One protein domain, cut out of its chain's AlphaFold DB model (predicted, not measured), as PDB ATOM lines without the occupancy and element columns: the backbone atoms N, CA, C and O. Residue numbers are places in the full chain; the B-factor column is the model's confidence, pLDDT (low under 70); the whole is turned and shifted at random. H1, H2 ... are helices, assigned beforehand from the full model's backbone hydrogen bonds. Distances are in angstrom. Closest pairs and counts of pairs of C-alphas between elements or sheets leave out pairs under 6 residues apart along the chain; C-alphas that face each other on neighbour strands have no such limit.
ATOM      1  N   ALA A 882     173.890 181.611 173.612       55.34
ATOM      2  CA  ALA A 882     174.751 180.504 174.032       55.34
ATOM      3  C   ALA A 882     175.848 180.190 172.984       55.34
ATOM      4  O   ALA A 882     175.584 180.263 171.776       55.34
ATOM      5  N   PRO A 883     177.075 179.811 173.403       66.94
ATOM      6  CA  PRO A 883     178.105 179.361 172.472       66.94
ATOM      7  C   PRO A 883     177.624 178.099 171.744       66.94
ATOM      8  O   PRO A 883     177.289 177.095 172.365       66.94
ATOM      9  N   LYS A 884     177.546 178.185 170.412       79.56
ATOM     10  CA  LYS A 884     177.066 177.101 169.529       79.56
ATOM     11  C   LYS A 884     178.111 176.011 169.283       79.56
ATOM     12  O   LYS A 884     177.758 174.929 168.836       79.56
ATOM     13  N   ASP A 885     179.358 176.371 169.550       81.94
ATOM     14  CA  ASP A 885     180.537 175.530 169.699       81.94
ATOM     15  C   ASP A 885     180.558 175.080 171.170       81.94
ATOM     16  O   ASP A 885     180.853 175.878 172.068       81.94
ATOM     17  N   LEU A 886     180.097 173.857 171.424       78.19
ATOM     18  CA  LEU A 886     179.953 173.278 172.760       78.19
ATOM     19  C   LEU A 886     181.263 172.640 173.232       78.19
ATOM     20  O   LEU A 886     181.535 172.644 174.436       78.19
ATOM     21  N   ASN A 887     182.073 172.120 172.303       77.38
ATOM     22  CA  ASN A 887     183.348 171.468 172.617       77.38
ATOM     23  C   ASN A 887     184.530 172.466 172.734       77.38
ATOM     24  O   ASN A 887     185.532 172.166 173.392       77.38
ATOM     25  N   GLY A 888     184.387 173.676 172.184       81.75
ATOM     26  CA  GLY A 888     185.362 174.766 172.210       81.75
ATOM     27  C   GLY A 888     186.443 174.704 171.121       81.75
ATOM     28  O   GLY A 888     187.500 175.319 171.305       81.75
ATOM     29  N   ASP A 889     186.241 173.949 170.037       85.19
ATOM     30  CA  ASP A 889     187.223 173.755 168.959       85.19
ATOM     31  C   ASP A 889     187.158 174.812 167.835       85.19
ATOM     32  O   ASP A 889     188.114 174.961 167.060       85.19
ATOM     33  N   GLY A 890     186.093 175.619 167.806       86.06
ATOM     34  CA  GLY A 890     185.840 176.679 166.831       86.06
ATOM     35  C   GLY A 890     184.935 176.293 165.656       86.06
ATOM     36  O   GLY A 890     184.712 177.141 164.782       86.06
ATOM     37  N   ALA A 891     184.424 175.061 165.604       83.19
ATOM     38  CA  ALA A 891     183.423 174.598 164.648       83.19
ATOM     39  C   ALA A 891     181.997 174.597 165.245       83.19
ATOM     40  O   ALA A 891     181.762 175.006 166.376       83.19
ATOM     41  N   ILE A 892     181.020 174.227 164.413       84.06
ATOM     42  CA  ILE A 892     179.667 173.842 164.836       84.06
ATOM     43  C   ILE A 892     179.323 172.617 163.985       84.06
ATOM     44  O   ILE A 892     178.933 172.776 162.821       84.06
ATOM     45  N   ASP A 893     179.547 171.414 164.506       88.25
ATOM     46  CA  ASP A 893     179.432 170.174 163.735       88.25
ATOM     47  C   ASP A 893     178.787 168.988 164.492       88.25
ATOM     48  O   ASP A 893     177.952 169.145 165.393       88.25
ATOM     49  N   GLU A 894     179.055 167.765 164.031       80.06
ATOM     50  CA  GLU A 894     178.512 166.545 164.627       80.06
ATOM     51  C   GLU A 894     179.071 166.294 166.040       80.06
ATOM     52  O   GLU A 894     178.362 165.730 166.873       80.06
ATOM     53  N   SER A 895     180.282 166.771 166.350       80.75
ATOM     54  CA  SER A 895     180.887 166.687 167.682       80.75
ATOM     55  C   SER A 895     180.090 167.482 168.715       80.75
ATOM     56  O   SER A 895     179.769 166.938 169.771       80.75
ATOM     57  N   ASP A 896     179.664 168.708 168.393       83.31
ATOM     58  CA  ASP A 896     178.785 169.504 169.262       83.31
ATOM     59  C   ASP A 896     177.434 168.823 169.476       83.31
ATOM     60  O   ASP A 896     176.886 168.811 170.578       83.31
ATOM     61  N   THR A 897     176.905 168.198 168.423       81.50
ATOM     62  CA  THR A 897     175.638 167.462 168.493       81.50
ATOM     63  C   THR A 897     175.762 166.235 169.404       81.50
ATOM     64  O   THR A 897     174.874 165.978 170.219       81.50
ATOM     65  N   GLN A 898     176.873 165.496 169.320       75.12
ATOM     66  CA  GLN A 898     177.171 164.375 170.217       75.12
ATOM     67  C   GLN A 898     177.399 164.852 171.658       75.12
ATOM     68  O   GLN A 898     176.877 164.238 172.589       75.12
ATOM     69  N   MET A 899     178.083 165.982 171.854       76.81
ATOM     70  CA  MET A 899     178.298 166.574 173.174       76.81
ATOM     71  C   MET A 899     176.983 167.035 173.815       76.81
ATOM     72  O   MET A 899     176.750 166.761 174.989       76.81
ATOM     73  N   LEU A 900     176.067 167.639 173.050       79.19
ATOM     74  CA  LEU A 900     174.721 167.988 173.518       79.19
ATOM     75  C   LEU A 900     173.942 166.747 173.992       79.19
ATOM     76  O   LEU A 900     173.259 166.792 175.019       79.19
ATOM     77  N   VAL A 901     174.068 165.620 173.280       74.38
ATOM     78  CA  VAL A 901     173.461 164.341 173.685       74.38
ATOM     79  C   VAL A 901     174.120 163.790 174.954       74.38
ATOM     80  O   VAL A 901     173.391 163.380 175.859       74.38
ATOM     81  N   ALA A 902     175.449 163.824 175.069       69.75
ATOM     82  CA  ALA A 902     176.188 163.388 176.258       69.75
ATOM     83  C   ALA A 902     175.809 164.213 177.506       69.75
ATOM     84  O   ALA A 902     175.385 163.646 178.518       69.75
ATOM     85  N   ILE A 903     175.794 165.545 177.385       73.31
ATOM     86  CA  ILE A 903     175.370 166.479 178.439       73.31
ATOM     87  C   ILE A 903     173.931 166.187 178.878       73.31
ATOM     88  O   ILE A 903     173.665 166.035 180.070       73.31
ATOM     89  N   SER A 904     173.002 166.001 177.927       76.56
ATOM     90  CA  SER A 904     171.600 165.652 178.235       76.56
ATOM     91  C   SER A 904     171.454 164.329 179.006       76.56
ATOM     92  O   SER A 904     170.444 164.089 179.682       76.56
ATOM     93  N   ARG A 905     172.476 163.468 178.928       82.56
ATOM     94  CA  ARG A 905     172.577 162.168 179.593       82.56
ATOM     95  C   ARG A 905     173.400 162.199 180.885       82.56
ATOM     96  O   ARG A 905     173.262 161.276 181.676       82.56
ATOM     97  N   GLY A 906     174.111 163.282 181.190       93.38
ATOM     98  CA  GLY A 906     174.914 163.431 182.411       93.38
ATOM     99  C   GLY A 906     176.381 163.016 182.265       93.38
ATOM    100  O   GLY A 906     177.100 163.047 183.259       93.38
ATOM    101  N   ASP A 907     176.817 162.666 181.052       95.56
ATOM    102  CA  ASP A 907     178.233 162.606 180.677       95.56
ATOM    103  C   ASP A 907     178.659 164.039 180.317       95.56
ATOM    104  O   ASP A 907     178.383 164.557 179.234       95.56
ATOM    105  N   LEU A 908     179.208 164.732 181.313       94.69
ATOM    106  CA  LEU A 908     179.550 166.154 181.284       94.69
ATOM    107  C   LEU A 908     181.017 166.393 180.909       94.69
ATOM    108  O   LEU A 908     181.403 167.548 180.707       94.69
ATOM    109  N   ASN A 909     181.843 165.342 180.865       93.25
ATOM    110  CA  ASN A 909     183.230 165.413 180.408       93.25
ATOM    111  C   ASN A 909     183.458 164.782 179.017       93.25
ATOM    112  O   ASN A 909     184.514 165.028 178.431       93.25
ATOM    113  N   GLY A 910     182.485 164.036 178.483       92.19
ATOM    114  CA  GLY A 910     182.551 163.364 177.186       92.19
ATOM    115  C   GLY A 910     183.412 162.096 177.182       92.19
ATOM    116  O   GLY A 910     183.945 161.743 176.129       92.19
ATOM    117  N   ASP A 911     183.618 161.443 178.335       92.50
ATOM    118  CA  ASP A 911     184.431 160.221 178.448       92.50
ATOM    119  C   ASP A 911     183.661 158.918 178.156       92.50
ATOM    120  O   ASP A 911     184.273 157.849 178.044       92.50
ATOM    121  N   GLY A 912     182.342 159.015 177.948       92.19
ATOM    122  CA  GLY A 912     181.446 157.906 177.637       92.19
ATOM    123  C   GLY A 912     180.886 157.186 178.865       92.19
ATOM    124  O   GLY A 912     180.175 156.192 178.698       92.19
ATOM    125  N   VAL A 913     181.192 157.628 180.094       95.31
ATOM    126  CA  VAL A 913     180.746 156.973 181.334       95.31
ATOM    127  C   VAL A 913     180.331 157.996 182.391       95.31
ATOM    128  O   VAL A 913     181.183 158.669 182.953       95.31
ATOM    129  N   VAL A 914     179.060 158.031 182.801       96.75
ATOM    130  CA  VAL A 914     178.603 158.945 183.872       96.75
ATOM    131  C   VAL A 914     179.240 158.554 185.209       96.75
ATOM    132  O   VAL A 914     178.833 157.579 185.848       96.75
ATOM    133  N   ASN A 915     180.256 159.289 185.657       97.62
ATOM    134  CA  ASN A 915     181.114 158.880 186.763       97.62
ATOM    135  C   ASN A 915     181.501 160.034 187.716       97.62
ATOM    136  O   ASN A 915     180.855 161.078 187.816       97.62
ATOM    137  N   GLY A 916     182.539 159.809 188.531       98.19
ATOM    138  CA  GLY A 916     183.053 160.816 189.464       98.19
ATOM    139  C   GLY A 916     183.674 162.034 188.765       98.19
ATOM    140  O   GLY A 916     183.747 163.101 189.380       98.19
ATOM    141  N   GLY A 917     184.096 161.892 187.505       97.62
ATOM    142  CA  GLY A 917     184.513 162.985 186.631       97.62
ATOM    143  C   GLY A 917     183.384 163.987 186.417       97.62
ATOM    144  O   GLY A 917     183.530 165.151 186.783       97.62
ATOM    145  N   ASP A 918     182.230 163.523 185.948       97.50
ATOM    146  CA  ASP A 918     181.053 164.351 185.650       97.50
ATOM    147  C   ASP A 918     180.494 165.017 186.897       97.50
ATOM    148  O   ASP A 918     180.242 166.221 186.909       97.50
ATOM    149  N   LEU A 919     180.413 164.272 188.003       98.06
ATOM    150  CA  LEU A 919     180.048 164.849 189.294       98.06
ATOM    151  C   LEU A 919     181.028 165.962 189.714       98.06
ATOM    152  O   LEU A 919     180.606 166.954 190.305       98.06
ATOM    153  N   SER A 920     182.321 165.839 189.399       98.12
ATOM    154  CA  SER A 920     183.311 166.891 189.680       98.12
ATOM    155  C   SER A 920     183.137 168.111 188.768       98.12
ATOM    156  O   SER A 920     183.317 169.238 189.232       98.12
ATOM    157  N   VAL A 921     182.749 167.910 187.503       97.00
ATOM    158  CA  VAL A 921     182.391 168.988 186.564       97.00
ATOM    159  C   VAL A 921     181.146 169.735 187.058       97.00
ATOM    160  O   VAL A 921     181.195 170.956 187.222       97.00
ATOM    161  N   LEU A 922     180.076 169.011 187.401       97.12
ATOM    162  CA  LEU A 922     178.832 169.569 187.939       97.12
ATOM    163  C   LEU A 922     179.067 170.340 189.250       97.12
ATOM    164  O   LEU A 922     178.602 171.468 189.414       97.12
ATOM    165  N   LEU A 923     179.845 169.780 190.182       97.62
ATOM    166  CA  LEU A 923     180.156 170.435 191.460       97.62
ATOM    167  C   LEU A 923     181.002 171.707 191.302       97.62
ATOM    168  O   LEU A 923     180.867 172.623 192.110       97.62
ATOM    169  N   ASN A 924     181.830 171.808 190.257       97.69
ATOM    170  CA  ASN A 924     182.559 173.038 189.922       97.69
ATOM    171  C   ASN A 924     181.624 174.158 189.408       97.69
ATOM    172  O   ASN A 924     181.993 175.334 189.397       97.69
ATOM    173  N   ARG A 925     180.400 173.796 189.004       97.75
ATOM    174  CA  ARG A 925     179.339 174.699 188.535       97.75
ATOM    175  C   ARG A 925     178.255 174.970 189.576       97.75
ATOM    176  O   ARG A 925     177.448 175.869 189.376       97.75
ATOM    177  N   TYR A 926     178.277 174.277 190.713       97.44
ATOM    178  CA  TYR A 926     177.269 174.400 191.765       97.44
ATOM    179  C   TYR A 926     177.058 175.856 192.229       97.44
ATOM    180  O   TYR A 926     177.998 176.548 192.631       97.44
ATOM    181  N   GLY A 927     175.807 176.312 192.196       96.56
ATOM    182  CA  GLY A 927     175.380 177.679 192.500       96.56
ATOM    183  C   GLY A 927     175.519 178.684 191.348       96.56
ATOM    184  O   GLY A 927     175.280 179.869 191.573       96.56
ATOM    185  N   GLN A 928     175.917 178.253 190.145       98.00
ATOM    186  CA  GLN A 928     175.969 179.086 188.934       98.00
ATOM    187  C   GLN A 928     174.687 178.909 188.105       98.00
ATOM    188  O   GLN A 928     174.015 177.887 188.196       98.00
ATOM    189  N   THR A 929     174.356 179.898 187.275       95.94
ATOM    190  CA  THR A 929     173.198 179.884 186.358       95.94
ATOM    191  C   THR A 929     173.609 179.397 184.961       95.94
ATOM    192  O   THR A 929     173.309 180.041 183.956       95.94
ATOM    193  N   ASP A 930     174.425 178.344 184.905       92.44
ATOM    194  CA  ASP A 930     175.017 177.832 183.668       92.44
ATOM    195  C   ASP A 930     174.112 176.733 183.092       92.44
ATOM    196  O   ASP A 930     174.069 175.614 183.608       92.44
ATOM    197  N   SER A 931     173.350 177.073 182.047       89.44
ATOM    198  CA  SER A 931     172.273 176.242 181.487       89.44
ATOM    199  C   SER A 931     172.741 174.917 180.883       89.44
ATOM    200  O   SER A 931     171.916 174.054 180.610       89.44
ATOM    201  N   ILE A 932     174.047 174.749 180.659       89.56
ATOM    202  CA  ILE A 932     174.642 173.482 180.214       89.56
ATOM    203  C   ILE A 932     174.662 172.451 181.357       89.56
ATOM    204  O   ILE A 932     174.608 171.249 181.114       89.56
ATOM    205  N   TYR A 933     174.720 172.916 182.606       94.44
ATOM    206  CA  TYR A 933     174.870 172.078 183.797       94.44
ATOM    207  C   TYR A 933     173.619 172.066 184.695       94.44
ATOM    208  O   TYR A 933     173.550 171.277 185.636       94.44
ATOM    209  N   ASP A 934     172.635 172.922 184.410       95.06
ATOM    210  CA  ASP A 934     171.286 172.884 184.987       95.06
ATOM    211  C   ASP A 934     170.443 171.826 184.253       95.06
ATOM    212  O   ASP A 934     169.649 172.111 183.355       95.06
ATOM    213  N   MET A 935     170.657 170.565 184.628       94.00
ATOM    214  CA  MET A 935     169.899 169.404 184.153       94.00
ATOM    215  C   MET A 935     168.420 169.456 184.586       94.00
ATOM    216  O   MET A 935     167.574 168.758 184.022       94.00
ATOM    217  N   SER A 936     168.094 170.243 185.614       94.19
ATOM    218  CA  SER A 936     166.742 170.422 186.142       94.19
ATOM    219  C   SER A 936     165.909 171.459 185.391       94.19
ATOM    220  O   SER A 936     164.681 171.348 185.379       94.19
ATOM    221  N   GLY A 937     166.564 172.417 184.736       93.62
ATOM    222  CA  GLY A 937     165.935 173.562 184.089       93.62
ATOM    223  C   GLY A 937     165.316 174.560 185.075       93.62
ATOM    224  O   GLY A 937     164.404 175.292 184.685       93.62
ATOM    225  N   ASP A 938     165.745 174.571 186.345       94.88
ATOM    226  CA  ASP A 938     165.208 175.472 187.380       94.88
ATOM    227  C   ASP A 938     165.891 176.857 187.416       94.88
ATOM    228  O   ASP A 938     165.396 177.791 188.058       94.88
ATOM    229  N   GLY A 939     166.975 177.014 186.650       94.62
ATOM    230  CA  GLY A 939     167.767 178.227 186.495       94.62
ATOM    231  C   GLY A 939     169.067 178.248 187.304       94.62
ATOM    232  O   GLY A 939     169.828 179.212 187.164       94.62
ATOM    233  N   VAL A 940     169.355 177.246 188.148       96.56
ATOM    234  CA  VAL A 940     170.611 177.184 188.912       96.56
ATOM    235  C   VAL A 940     171.124 175.757 189.109       96.56
ATOM    236  O   VAL A 940     170.417 174.873 189.566       96.56
ATOM    237  N   VAL A 941     172.423 175.545 188.879       97.00
ATOM    238  CA  VAL A 941     173.074 174.250 189.128       97.00
ATOM    239  C   VAL A 941     173.068 173.957 190.631       97.00
ATOM    240  O   VAL A 941     173.818 174.564 191.400       97.00
ATOM    241  N   GLY A 942     172.223 173.037 191.075       97.56
ATOM    242  CA  GLY A 942     171.916 172.790 192.476       97.56
ATOM    243  C   GLY A 942     171.803 171.309 192.839       97.56
ATOM    244  O   GLY A 942     172.386 170.410 192.234       97.56
ATOM    245  N   SER A 943     171.070 171.034 193.920       98.00
ATOM    246  CA  SER A 943     170.865 169.665 194.412       98.00
ATOM    247  C   SER A 943     169.919 168.835 193.536       98.00
ATOM    248  O   SER A 943     169.920 167.607 193.648       98.00
ATOM    249  N   ALA A 944     169.111 169.483 192.691       97.25
ATOM    250  CA  ALA A 944     168.251 168.809 191.723       97.25
ATOM    251  C   ALA A 944     169.100 168.125 190.639       97.25
ATOM    252  O   ALA A 944     168.951 166.927 190.406       97.25
ATOM    253  N   ASP A 945     170.074 168.843 190.086       97.12
ATOM    254  CA  ASP A 945     170.984 168.379 189.029       97.12
ATOM    255  C   ASP A 945     171.910 167.280 189.532       97.12
ATOM    256  O   ASP A 945     172.054 166.245 188.888       97.12
ATOM    257  N   ILE A 946     172.451 167.438 190.751       98.06
ATOM    258  CA  ILE A 946     173.216 166.368 191.410       98.06
ATOM    259  C   ILE A 946     172.363 165.099 191.519       98.06
ATOM    260  O   ILE A 946     172.866 164.002 191.295       98.06
ATOM    261  N   SER A 947     171.074 165.229 191.846       97.44
ATOM    262  CA  SER A 947     170.179 164.073 191.950       97.44
ATOM    263  C   SER A 947     169.910 163.421 190.589       97.44
ATOM    264  O   SER A 947     169.812 162.198 190.529       97.44
ATOM    265  N   GLN A 948     169.838 164.200 189.503       96.06
ATOM    266  CA  GLN A 948     169.698 163.667 188.143       96.06
ATOM    267  C   GLN A 948     170.968 162.969 187.647       96.06
ATOM    268  O   GLN A 948     170.885 161.851 187.143       96.06
ATOM    269  N   LEU A 949     172.144 163.575 187.841       97.12
ATOM    270  CA  LEU A 949     173.426 162.964 187.485       97.12
ATOM    271  C   LEU A 949     173.652 161.669 188.277       97.12
ATOM    272  O   LEU A 949     174.005 160.638 187.707       97.12
ATOM    273  N   LEU A 950     173.375 161.680 189.586       97.06
ATOM    274  CA  LEU A 950     173.492 160.485 190.425       97.06
ATOM    275  C   LEU A 950     172.483 159.383 190.065       97.06
ATOM    276  O   LEU A 950     172.776 158.213 190.308       97.06
ATOM    277  N   ALA A 951     171.331 159.717 189.476       96.62
ATOM    278  CA  ALA A 951     170.364 158.723 189.005       96.62
ATOM    279  C   ALA A 951     170.879 157.900 187.809       96.62
ATOM    280  O   ALA A 951     170.383 156.795 187.599       96.62
ATOM    281  N   ARG A 952     171.880 158.412 187.078       95.88
ATOM    282  CA  ARG A 952     172.523 157.767 185.919       95.88
ATOM    283  C   ARG A 952     173.962 157.315 186.191       95.88
ATOM    284  O   ARG A 952     174.682 156.921 185.281       95.88
ATOM    285  N   PHE A 953     174.415 157.377 187.445       96.69
ATOM    286  CA  PHE A 953     175.806 157.099 187.801       96.69
ATOM    287  C   PHE A 953     176.199 155.645 187.487       96.69
ATOM    288  O   PHE A 953     175.662 154.700 188.070       96.69
ATOM    289  N   GLY A 954     177.184 155.474 186.607       94.81
ATOM    290  CA  GLY A 954     177.643 154.190 186.083       94.81
ATOM    291  C   GLY A 954     177.023 153.777 184.744       94.81
ATOM    292  O   GLY A 954     177.344 152.689 184.268       94.81
ATOM    293  N   GLU A 955     176.163 154.601 184.134       95.69
ATOM    294  CA  GLU A 955     175.741 154.419 182.739       95.69
ATOM    295  C   GLU A 955     176.917 154.655 181.776       95.69
ATOM    296  O   GLU A 955     177.775 155.503 182.020       95.69
ATOM    297  N   THR A 956     176.951 153.882 180.688       89.88
ATOM    298  CA  THR A 956     177.968 153.932 179.623       89.88
ATOM    299  C   THR A 956     177.287 154.148 178.274       89.88
ATOM    300  O   THR A 956     176.255 153.508 178.037       89.88
ATOM    301  N   PHE A 957     177.864 154.966 177.392       79.50
ATOM    302  CA  PHE A 957     177.279 155.329 176.092       79.50
ATOM    303  C   PHE A 957     178.109 154.870 174.885       79.50
ATOM    304  O   PHE A 957     179.350 154.776 175.007       79.50
TER     305      PHE A 957
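Overview. This is residues 882 to 957 of the 957 residues of the protein "Peptidase_S8 domain-containing protein" of Planctomycetes bacterium (UniProt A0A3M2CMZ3). The longest helix, H1, points with its last residues toward a helical hairpin of H2 and H3, which stand side by side at the other end of the model, roughly as a T. Loops make up much of the rest: residues 882 to 893 lie round the start of H1, and the long link 926 to 942 joins H2 to H3. The printed part has 76 residues with three named helices, H1, H2, H3, and no named strand; it is all helix by class, though 31 residues are in named elements. It is compact, with a radius of gyration of the C-alphas of 11.9 A and spans of 33 by 27 by 17 A.

Along the chain. H1, residues 894 to 905, is 16.7 A long and begins at C-alpha 894 (178.512, 166.545, 164.627). H2 is residues 916 to 925, 14.4 A. H3, residues 943 to 951, 12.2 A, ends at C-alpha 951 (170.364, 158.723, 189.005).

Arrangement. H1 and H3 are close but not clearly touching, about perpendicular at 79 degrees; their closest C-alphas, of Arg 905 and Leu 949, are 8.0 A apart. H1 and H2 are apart. The hairpin H2 and H3 touch, closest at the C-alphas of Leu 919 and Leu 949, 7.1 A, with a shallow tilt of 14 degrees, opposite ways. In H1, H2 and H3 every O i to N i+4 pair is within hydrogen-bond range.

Size, cuts and confidence. The farthest C-alphas, of Ala 891 and Ser 943, are 32.7 A apart. The printed part has no cut; the link H2 to H3 is long. Residues 882 to 883 and 902 have pLDDT under 70.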